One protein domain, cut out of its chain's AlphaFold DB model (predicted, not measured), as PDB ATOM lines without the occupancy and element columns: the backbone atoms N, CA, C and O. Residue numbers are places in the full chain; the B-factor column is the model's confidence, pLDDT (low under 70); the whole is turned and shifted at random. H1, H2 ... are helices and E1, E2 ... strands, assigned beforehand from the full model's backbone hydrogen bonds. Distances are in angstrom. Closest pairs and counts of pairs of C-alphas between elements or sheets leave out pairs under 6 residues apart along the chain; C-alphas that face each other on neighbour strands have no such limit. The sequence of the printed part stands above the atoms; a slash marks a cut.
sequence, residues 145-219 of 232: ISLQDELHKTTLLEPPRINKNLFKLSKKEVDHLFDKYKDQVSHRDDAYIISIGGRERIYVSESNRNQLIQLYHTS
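This is residues 145 to 219 of the 232 residues of the protein "RT_RNaseH_2 domain-containing protein" of Strongyloides stercoralis (UniProt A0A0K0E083). A small three-stranded antiparallel sheet has H2 over one face; H3 is off the sheet, and residues 152 to 158 stick out at the far end from H2. The printed part has 75 residues, with three named helices and three named strands in the order H1 H2 E1 E2 E3 H3 along the chain; its class is mixed, helices and strands, and residues 145 to 163 hold no named element. The whole is only just compact, close to loose, with radius of gyration of the C-alphas 13.6 A and spans 42 by 26 by 20 A.

H1 is residues 164 to 167, from C-alpha (223.668, 119.076, 130.984); H2 171 to 184, 17.8 A; E1 185 to 188; E2 191 to 196; E3 199 to 203; H3 206 to 218, 19.3 A, to C-alpha (239.234, 126.272, 136.153).

The meander E1 E2 E3, each strand the antiparallel neighbour of the one before, has N 186 and O 193 at 2.8 A and N 194 and O 201 at 2.8 A. H2's height over the sheet is 8.7 A. H1 and H3 only just touch, with 3 pairs of C-alphas within 8 A. O i to N i+4 pairs within hydrogen-bond range: H2 8 of 10, H3 7 of 9.

The printed part has no cut. Residues 145 to 162 and 214 to 219 are under pLDDT 70.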
ATOM      1  N   ILE A 145     230.741 111.363 140.025       61.02
ATOM      2  CA  ILE A 145     230.787 112.540 140.907       61.02
ATOM      3  C   ILE A 145     229.685 112.417 141.955       61.02
ATOM      4  O   ILE A 145     228.551 112.091 141.620       61.02
ATOM      5  N   SER A 146     230.007 112.670 143.226       55.35
ATOM      6  CA  SER A 146     228.992 112.724 144.283       55.35
ATOM      7  C   SER A 146     228.055 113.898 144.035       55.35
ATOM      8  O   SER A 146     228.520 115.032 143.933       55.35
ATOM      9  N   LEU A 147     226.750 113.636 144.009       49.16
ATOM     10  CA  LEU A 147     225.757 114.678 144.235       49.16
ATOM     11  C   LEU A 147     225.929 115.120 145.691       49.16
ATOM     12  O   LEU A 147     225.726 114.330 146.609       49.16
ATOM     13  N   GLN A 148     226.432 116.327 145.924       49.79
ATOM     14  CA  GLN A 148     226.254 116.976 147.215       49.79
ATOM     15  C   GLN A 148     225.097 117.949 147.032       49.79
ATOM     16  O   GLN A 148     225.270 118.980 146.388       49.79
ATOM     17  N   ASP A 149     223.935 117.633 147.605       41.12
ATOM     18  CA  ASP A 149     222.809 118.579 147.691       41.12
ATOM     19  C   ASP A 149     223.142 119.807 148.566       41.12
ATOM     20  O   ASP A 149     222.410 120.794 148.581       41.12
ATOM     21  N   GLU A 150     224.286 119.803 149.261       36.25
ATOM     22  CA  GLU A 150     224.696 120.870 150.176       36.25
ATOM     23  C   GLU A 150     225.500 122.022 149.539       36.25
ATOM     24  O   GLU A 150     226.109 122.815 150.255       36.25
ATOM     25  N   LEU A 151     225.428 122.235 148.218       37.75
ATOM     26  CA  LEU A 151     225.887 123.501 147.607       37.75
ATOM     27  C   LEU A 151     224.907 124.674 147.860       37.75
ATOM     28  O   LEU A 151     224.792 125.587 147.050       37.75
ATOM     29  N   HIS A 152     224.175 124.656 148.978       36.07
ATOM     30  CA  HIS A 152     223.132 125.637 149.298       36.07
ATOM     31  C   HIS A 152     223.449 126.556 150.485       36.07
ATOM     32  O   HIS A 152     222.558 127.266 150.945       36.07
ATOM     33  N   LYS A 153     224.690 126.609 150.995       41.24
ATOM     34  CA  LYS A 153     225.006 127.501 152.135       41.24
ATOM     35  C   LYS A 153     226.166 128.483 151.964       41.24
ATOM     36  O   LYS A 153     226.438 129.233 152.895       41.24
ATOM     37  N   THR A 154     226.777 128.594 150.787       34.00
ATOM     38  CA  THR A 154     227.750 129.665 150.495       34.00
ATOM     39  C   THR A 154     227.224 130.628 149.434       34.00
ATOM     40  O   THR A 154     227.481 130.489 148.247       34.00
ATOM     41  N   THR A 155     226.430 131.585 149.912       34.28
ATOM     42  CA  THR A 155     226.469 133.025 149.607       34.28
ATOM     43  C   THR A 155     226.942 133.472 148.201       34.28
ATOM     44  O   THR A 155     228.134 133.550 147.924       34.28
ATOM     45  N   LEU A 156     225.963 133.936 147.406       44.10
ATOM     46  CA  LEU A 156     225.992 135.056 146.436       44.10
ATOM     47  C   LEU A 156     226.530 134.935 144.993       44.10
ATOM     48  O   LEU A 156     226.548 135.963 144.322       44.10
ATOM     49  N   LEU A 157     226.815 133.769 144.411       41.32
ATOM     50  CA  LEU A 157     226.890 133.675 142.936       41.32
ATOM     51  C   LEU A 157     226.209 132.404 142.426       41.32
ATOM     52  O   LEU A 157     226.371 131.345 143.026       41.32
ATOM     53  N   GLU A 158     225.418 132.530 141.350       44.48
ATOM     54  CA  GLU A 158     224.678 131.418 140.735       44.48
ATOM     55  C   GLU A 158     225.583 130.183 140.587       44.48
ATOM     56  O   GLU A 158     226.720 130.323 140.115       44.48
ATOM     57  N   PRO A 159     225.108 128.972 140.944       47.89
ATOM     58  CA  PRO A 159     225.867 127.764 140.681       47.89
ATOM     59  C   PRO A 159     226.176 127.739 139.180       47.89
ATOM     60  O   PRO A 159     225.273 127.943 138.359       47.89
ATOM     61  N   PRO A 160     227.441 127.551 138.784       51.19
ATOM     62  CA  PRO A 160     227.809 127.614 137.382       51.19
ATOM     63  C   PRO A 160     226.975 126.607 136.610       51.19
ATOM     64  O   PRO A 160     226.856 125.445 136.998       51.19
ATOM     65  N   ARG A 161     226.381 127.083 135.514       57.38
ATOM     66  CA  ARG A 161     225.537 126.281 134.633       57.38
ATOM     67  C   ARG A 161     226.404 125.210 133.978       57.38
ATOM     68  O   ARG A 161     226.949 125.414 132.895       57.38
ATOM     69  N   ILE A 162     226.571 124.076 134.651       65.97
ATOM     70  CA  ILE A 162     227.208 122.906 134.060       65.97
ATOM     71  C   ILE A 162     226.307 122.485 132.901       65.97
ATOM     72  O   ILE A 162     225.110 122.253 133.077       65.97
ATOM     73  N   ASN A 163     226.871 122.434 131.696       70.01
ATOM     74  CA  ASN A 163     226.119 122.033 130.519       70.01
ATOM     75  C   ASN A 163     225.622 120.593 130.713       70.01
ATOM     76  O   ASN A 163     226.436 119.670 130.764       70.01
ATOM     77  N   LYS A 164     224.298 120.397 130.795       71.33
ATOM     78  CA  LYS A 164     223.668 119.076 130.984       71.33
ATOM     79  C   LYS A 164     224.127 118.051 129.938       71.33
ATOM     80  O   LYS A 164     224.184 116.861 130.227       71.33
ATOM     81  N   ASN A 165     224.549 118.505 128.754       74.64
ATOM     82  CA  ASN A 165     225.095 117.637 127.708       74.64
ATOM     83  C   ASN A 165     226.378 116.893 128.121       74.64
ATOM     84  O   ASN A 165     226.678 115.861 127.528       74.64
ATOM     85  N   LEU A 166     227.116 117.365 129.133       76.50
ATOM     86  CA  LEU A 166     228.315 116.680 129.635       76.50
ATOM     87  C   LEU A 166     227.998 115.326 130.289       76.50
ATOM     88  O   LEU A 166     228.867 114.456 130.328       76.50
ATOM     89  N   PHE A 167     226.764 115.135 130.762       81.35
ATOM     90  CA  PHE A 167     226.312 113.900 131.409       81.35
ATOM     91  C   PHE A 167     225.535 112.968 130.474       81.35
ATOM     92  O   PHE A 167     225.204 111.850 130.866       81.35
ATOM     93  N   LYS A 168     225.281 113.389 129.228       81.77
ATOM     94  CA  LYS A 168     224.634 112.538 128.227       81.77
ATOM     95  C   LYS A 168     225.574 111.410 127.811       81.77
ATOM     96  O   LYS A 168     226.748 111.644 127.520       81.77
ATOM     97  N   LEU A 169     225.030 110.199 127.755       82.50
ATOM     98  CA  LEU A 169     225.734 108.994 127.327       82.50
ATOM     99  C   LEU A 169     225.259 108.545 125.951       82.50
ATOM    100  O   LEU A 169     224.080 108.651 125.610       82.50
ATOM    101  N   SER A 170     226.184 108.002 125.165       84.89
ATOM    102  CA  SER A 170     225.836 107.257 123.957       84.89
ATOM    103  C   SER A 170     225.203 105.908 124.320       84.89
ATOM    104  O   SER A 170     225.487 105.352 125.378       84.89
ATOM    105  N   LYS A 171     224.393 105.327 123.422       85.17
ATOM    106  CA  LYS A 171     223.756 104.012 123.658       85.17
ATOM    107  C   LYS A 171     224.766 102.927 124.065       85.17
ATOM    108  O   LYS A 171     224.534 102.215 125.029       85.17
ATOM    109  N   LYS A 172     225.935 102.891 123.412       87.16
ATOM    110  CA  LYS A 172     227.022 101.948 123.731       87.16
ATOM    111  C   LYS A 172     227.541 102.092 125.166       87.16
ATOM    112  O   LYS A 172     227.877 101.099 125.803       87.16
ATOM    113  N   GLU A 173     227.644 103.322 125.664       85.04
ATOM    114  CA  GLU A 173     228.100 103.582 127.035       85.04
ATOM    115  C   GLU A 173     227.035 103.209 128.062       85.04
ATOM    116  O   GLU A 173     227.383 102.721 129.133       85.04
ATOM    117  N   VAL A 174     225.755 103.407 127.728       86.42
ATOM    118  CA  VAL A 174     224.626 102.973 128.559       86.42
ATOM    119  C   VAL A 174     224.631 101.453 128.704       86.42
ATOM    120  O   VAL A 174     224.598 100.961 129.829       86.42
ATOM    121  N   ASP A 175     224.775 100.716 127.599       87.32
ATOM    122  CA  ASP A 175     224.839  99.248 127.618       87.32
ATOM    123  C   ASP A 175     226.004  98.752 128.493       87.32
ATOM    124  O   ASP A 175     225.820  97.918 129.378       87.32
ATOM    125  N   HIS A 176     227.199  99.330 128.319       87.39
ATOM    126  CA  HIS A 176     228.375  99.006 129.135       87.39
ATOM    127  C   HIS A 176     228.188  99.357 130.623       87.39
ATOM    128  O   HIS A 176     228.695  98.673 131.514       87.39
ATOM    129  N   LEU A 177     227.474 100.441 130.921       86.20
ATOM    130  CA  LEU A 177     227.189 100.864 132.285       86.20
ATOM    131  C   LEU A 177     226.225  99.899 132.990       86.20
ATOM    132  O   LEU A 177     226.489  99.527 134.135       86.20
ATOM    133  N   PHE A 178     225.169  99.450 132.307       87.33
ATOM    134  CA  PHE A 178     224.252  98.436 132.834       87.33
ATOM    135  C   PHE A 178     224.900  97.051 132.938       87.33
ATOM    136  O   PHE A 178     224.669  96.369 133.931       87.33
ATOM    137  N   ASP A 179     225.771  96.657 132.005       88.25
ATOM    138  CA  ASP A 179     226.536  95.403 132.117       88.25
ATOM    139  C   ASP A 179     227.413  95.387 133.384       88.25
ATOM    140  O   ASP A 179     227.441  94.420 134.150       88.25
ATOM    141  N   LYS A 180     228.069  96.519 133.667       86.21
ATOM    142  CA  LYS A 180     229.009  96.645 134.785       86.21
ATOM    143  C   LYS A 180     228.347  96.826 136.153       86.21
ATOM    144  O   LYS A 180     228.818  96.241 137.128       86.21
ATOM    145  N   TYR A 181     227.325  97.675 136.256       85.47
ATOM    146  CA  TYR A 181     226.719  98.064 137.541       85.47
ATOM    147  C   TYR A 181     225.329  97.473 137.774       85.47
ATOM    148  O   TYR A 181     224.866  97.480 138.918       85.47
ATOM    149  N   LYS A 182     224.697  96.919 136.735       86.67
ATOM    150  CA  LYS A 182     223.399  96.238 136.804       86.67
ATOM    151  C   LYS A 182     222.366  97.091 137.549       86.67
ATOM    152  O   LYS A 182     222.161  98.253 137.204       86.67
ATOM    153  N   ASP A 183     221.792  96.544 138.614       85.79
ATOM    154  CA  ASP A 183     220.709  97.143 139.399       85.79
ATOM    155  C   ASP A 183     221.145  98.348 140.253       85.79
ATOM    156  O   ASP A 183     220.318  98.997 140.886       85.79
ATOM    157  N   GLN A 184     222.441  98.682 140.288       86.07
ATOM    158  CA  GLN A 184     222.941  99.877 140.986       86.07
ATOM    159  C   GLN A 184     222.770 101.162 140.165       86.07
ATOM    160  O   GLN A 184     223.126 102.242 140.643       86.07
ATOM    161  N   VAL A 185     222.274 101.049 138.933       85.90
ATOM    162  CA  VAL A 185     222.073 102.161 138.007       85.90
ATOM    163  C   VAL A 185     220.636 102.650 138.080       85.90
ATOM    164  O   VAL A 185     219.691 101.892 137.888       85.90
ATOM    165  N   SER A 186     220.475 103.955 138.253       84.65
ATOM    166  CA  SER A 186     219.209 104.659 138.072       84.65
ATOM    167  C   SER A 186     219.367 105.762 137.030       84.65
ATOM    168  O   SER A 186     220.456 106.297 136.837       84.65
ATOM    169  N   HIS A 187     218.291 106.093 136.326       83.16
ATOM    170  CA  HIS A 187     218.273 107.157 135.325       83.16
ATOM    171  C   HIS A 187     217.347 108.280 135.804       83.16
ATOM    172  O   HIS A 187     216.198 108.012 136.157       83.16
ATOM    173  N   ARG A 188     217.846 109.522 135.847       77.96
ATOM    174  CA  ARG A 188     217.089 110.728 136.228       77.96
ATOM    175  C   ARG A 188     217.502 111.893 135.322       77.96
ATOM    176  O   ARG A 188     218.692 112.159 135.202       77.96
ATOM    177  N   ASP A 189     216.534 112.580 134.710       70.59
ATOM    178  CA  ASP A 189     216.715 113.835 133.954       70.59
ATOM    179  C   ASP A 189     217.934 113.873 133.002       70.59
ATOM    180  O   ASP A 189     218.799 114.744 133.111       70.59
ATOM    181  N   ASP A 190     218.003 112.921 132.063       78.44
ATOM    182  CA  ASP A 190     219.092 112.719 131.082       78.44
ATOM    183  C   ASP A 190     220.456 112.283 131.661       78.44
ATOM    184  O   ASP A 190     221.441 112.191 130.921       78.44
ATOM    185  N   ALA A 191     220.540 112.002 132.964       82.15
ATOM    186  CA  ALA A 191     221.753 111.547 133.634       82.15
ATOM    187  C   ALA A 191     221.581 110.151 134.256       82.15
ATOM    188  O   ALA A 191     220.503 109.750 134.697       82.15
ATOM    189  N   TYR A 192     222.688 109.411 134.326       84.94
ATOM    190  CA  TYR A 192     222.744 108.092 134.956       84.94
ATOM    191  C   TYR A 192     223.423 108.204 136.316       84.94
ATOM    192  O   TYR A 192     224.525 108.739 136.430       84.94
ATOM    193  N   ILE A 193     222.768 107.698 137.352       84.25
ATOM    194  CA  ILE A 193     223.210 107.729 138.742       84.25
ATOM    195  C   ILE A 193     223.567 106.307 139.162       84.25
ATOM    196  O   ILE A 193     222.766 105.388 139.011       84.25
ATOM    197  N   ILE A 194     224.760 106.129 139.723       83.47
ATOM    198  CA  ILE A 194     225.230 104.859 140.271       83.47
ATOM    199  C   ILE A 194     225.253 104.964 141.794       83.47
ATOM    200  O   ILE A 194     225.885 105.869 142.349       83.47
ATOM    201  N   SER A 195     224.606 104.020 142.473       80.07
ATOM    202  CA  SER A 195     224.693 103.883 143.927       80.07
ATOM    203  C   SER A 195     225.903 103.032 144.299       80.07
ATOM    204  O   SER A 195     225.882 101.813 144.160       80.07
ATOM    205  N   ILE A 196     226.984 103.665 144.767       76.04
ATOM    206  CA  ILE A 196     228.208 102.961 145.184       76.04
ATOM    207  C   ILE A 196     228.437 103.208 146.672       76.04
ATOM    208  O   ILE A 196     228.740 104.331 147.084       76.04
ATOM    209  N   GLY A 197     228.356 102.145 147.477       73.93
ATOM    210  CA  GLY A 197     228.588 102.221 148.924       73.93
ATOM    211  C   GLY A 197     227.571 103.107 149.651       73.93
ATOM    212  O   GLY A 197     227.952 103.862 150.542       73.93
ATOM    213  N   GLY A 198     226.304 103.069 149.223       75.81
ATOM    214  CA  GLY A 198     225.208 103.842 149.818       75.81
ATOM    215  C   GLY A 198     225.187 105.329 149.452       75.81
ATOM    216  O   GLY A 198     224.446 106.089 150.066       75.81
ATOM    217  N   ARG A 199     226.001 105.771 148.482       73.19
ATOM    218  CA  ARG A 199     225.995 107.152 147.977       73.19
ATOM    219  C   ARG A 199     225.666 107.181 146.493       73.19
ATOM    220  O   ARG A 199     226.306 106.478 145.709       73.19
ATOM    221  N   GLU A 200     224.721 108.041 146.127       78.32
ATOM    222  CA  GLU A 200     224.372 108.331 144.740       78.32
ATOM    223  C   GLU A 200     225.464 109.187 144.082       78.32
ATOM    224  O   GLU A 200     225.927 110.196 144.628       78.32
ATOM    225  N   ARG A 201     225.913 108.766 142.898       77.59
ATOM    226  CA  ARG A 201     226.905 109.496 142.109       77.59
ATOM    227  C   ARG A 201     226.482 109.567 140.651       77.59
ATOM    228  O   ARG A 201     226.116 108.545 140.085       77.59
ATOM    229  N   ILE A 202     226.600 110.734 140.022       81.82
ATOM    230  CA  ILE A 202     226.344 110.873 138.584       81.82
ATOM    231  C   ILE A 202     227.512 110.264 137.814       81.82
ATOM    232  O   ILE A 202     228.675 110.606 138.053       81.82
ATOM    233  N   TYR A 203     227.202 109.368 136.885       81.48
ATOM    234  CA  TYR A 203     228.163 108.784 135.967       81.48
ATOM    235  C   TYR A 203     228.594 109.785 134.894       81.48
ATOM    236  O   TYR A 203     227.786 110.544 134.362       81.48
ATOM    237  N   VAL A 204     229.882 109.754 134.552       82.53
ATOM    238  CA  VAL A 204     230.479 110.649 133.558       82.53
ATOM    239  C   VAL A 204     231.094 109.827 132.429       82.53
ATOM    240  O   VAL A 204     231.941 108.955 132.672       82.53
ATOM    241  N   SER A 205     230.683 110.144 131.197       82.35
ATOM    242  CA  SER A 205     231.198 109.538 129.964       82.35
ATOM    243  C   SER A 205     232.715 109.687 129.870       82.35
ATOM    244  O   SER A 205     233.273 110.705 130.286       82.35
ATOM    245  N   GLU A 206     233.411 108.695 129.310       77.31
ATOM    246  CA  GLU A 206     234.883 108.727 129.267       77.31
ATOM    247  C   GLU A 206     235.402 109.944 128.494       77.31
ATOM    248  O   GLU A 206     236.371 110.585 128.906       77.31
ATOM    249  N   SER A 207     234.682 110.304 127.430       79.80
ATOM    250  CA  SER A 207     234.961 111.450 126.566       79.80
ATOM    251  C   SER A 207     234.834 112.792 127.297       79.80
ATOM    252  O   SER A 207     235.637 113.698 127.070       79.80
ATOM    253  N   ASN A 208     233.867 112.917 128.214       81.43
ATOM    254  CA  ASN A 208     233.585 114.177 128.908       81.43
ATOM    255  C   ASN A 208     234.327 114.308 130.247       81.43
ATOM    256  O   ASN A 208     234.410 115.418 130.774       81.43
ATOM    257  N   ARG A 209     234.917 113.231 130.795       79.87
ATOM    258  CA  ARG A 209     235.653 113.262 132.079       79.87
ATOM    259  C   ARG A 209     236.686 114.383 132.134       79.87
ATOM    260  O   ARG A 209     236.673 115.174 133.072       79.87
ATOM    261  N   ASN A 210     237.548 114.480 131.121       73.27
ATOM    262  CA  ASN A 210     238.590 115.511 131.049       73.27
ATOM    263  C   ASN A 210     238.010 116.930 131.020       73.27
ATOM    264  O   ASN A 210     238.506 117.812 131.718       73.27
ATOM    265  N   GLN A 211     236.949 117.143 130.238       75.39
ATOM    266  CA  GLN A 211     236.288 118.445 130.138       75.39
ATOM    267  C   GLN A 211     235.655 118.846 131.470       75.39
ATOM    268  O   GLN A 211     235.776 119.991 131.895       75.39
ATOM    269  N   LEU A 212     235.023 117.892 132.153       75.66
ATOM    270  CA  LEU A 212     234.384 118.121 133.439       75.66
ATOM    271  C   LEU A 212     235.415 118.430 134.528       75.66
ATOM    272  O   LEU A 212     235.273 119.413 135.245       75.66
ATOM    273  N   ILE A 213     236.502 117.661 134.590       72.26
ATOM    274  CA  ILE A 213     237.654 117.942 135.456       72.26
ATOM    275  C   ILE A 213     238.165 119.359 135.199       72.26
ATOM    276  O   ILE A 213     238.292 120.146 136.132       72.26
ATOM    277  N   GLN A 214     238.410 119.715 133.938       69.32
ATOM    278  CA  GLN A 214     238.890 121.043 133.583       69.32
ATOM    279  C   GLN A 214     237.905 122.137 134.009       69.32
ATOM    280  O   GLN A 214     238.343 123.153 134.541       69.32
ATOM    281  N   LEU A 215     236.598 121.936 133.833       69.71
ATOM    282  CA  LEU A 215     235.570 122.886 134.259       69.71
ATOM    283  C   LEU A 215     235.605 123.110 135.777       69.71
ATOM    284  O   LEU A 215     235.628 124.254 136.221       69.71
ATOM    285  N   TYR A 216     235.663 122.036 136.566       67.52
ATOM    286  CA  TYR A 216     235.747 122.132 138.024       67.52
ATOM    287  C   TYR A 216     237.061 122.780 138.479       67.52
ATOM    288  O   TYR A 216     237.039 123.619 139.370       67.52
ATOM    289  N   HIS A 217     238.189 122.454 137.840       61.75
ATOM    290  CA  HIS A 217     239.497 123.016 138.192       61.75
ATOM    291  C   HIS A 217     239.681 124.479 137.784       61.75
ATOM    292  O   HIS A 217     240.439 125.199 138.428       61.75
ATOM    293  N   THR A 218     239.066 124.908 136.681       58.76
ATOM    294  CA  THR A 218     239.234 126.272 136.153       58.76
ATOM    295  C   THR A 218     238.166 127.231 136.651       58.76
ATOM    296  O   THR A 218     238.417 128.434 136.679       58.76
ATOM    297  N   SER A 219     236.988 126.729 137.037       62.44
ATOM    298  CA  SER A 219     235.895 127.575 137.498       62.44
ATOM    299  C   SER A 219     236.231 128.195 138.857       62.44
ATOM    300  O   SER A 219     236.373 127.456 139.836       62.44
TER     301      SER A 219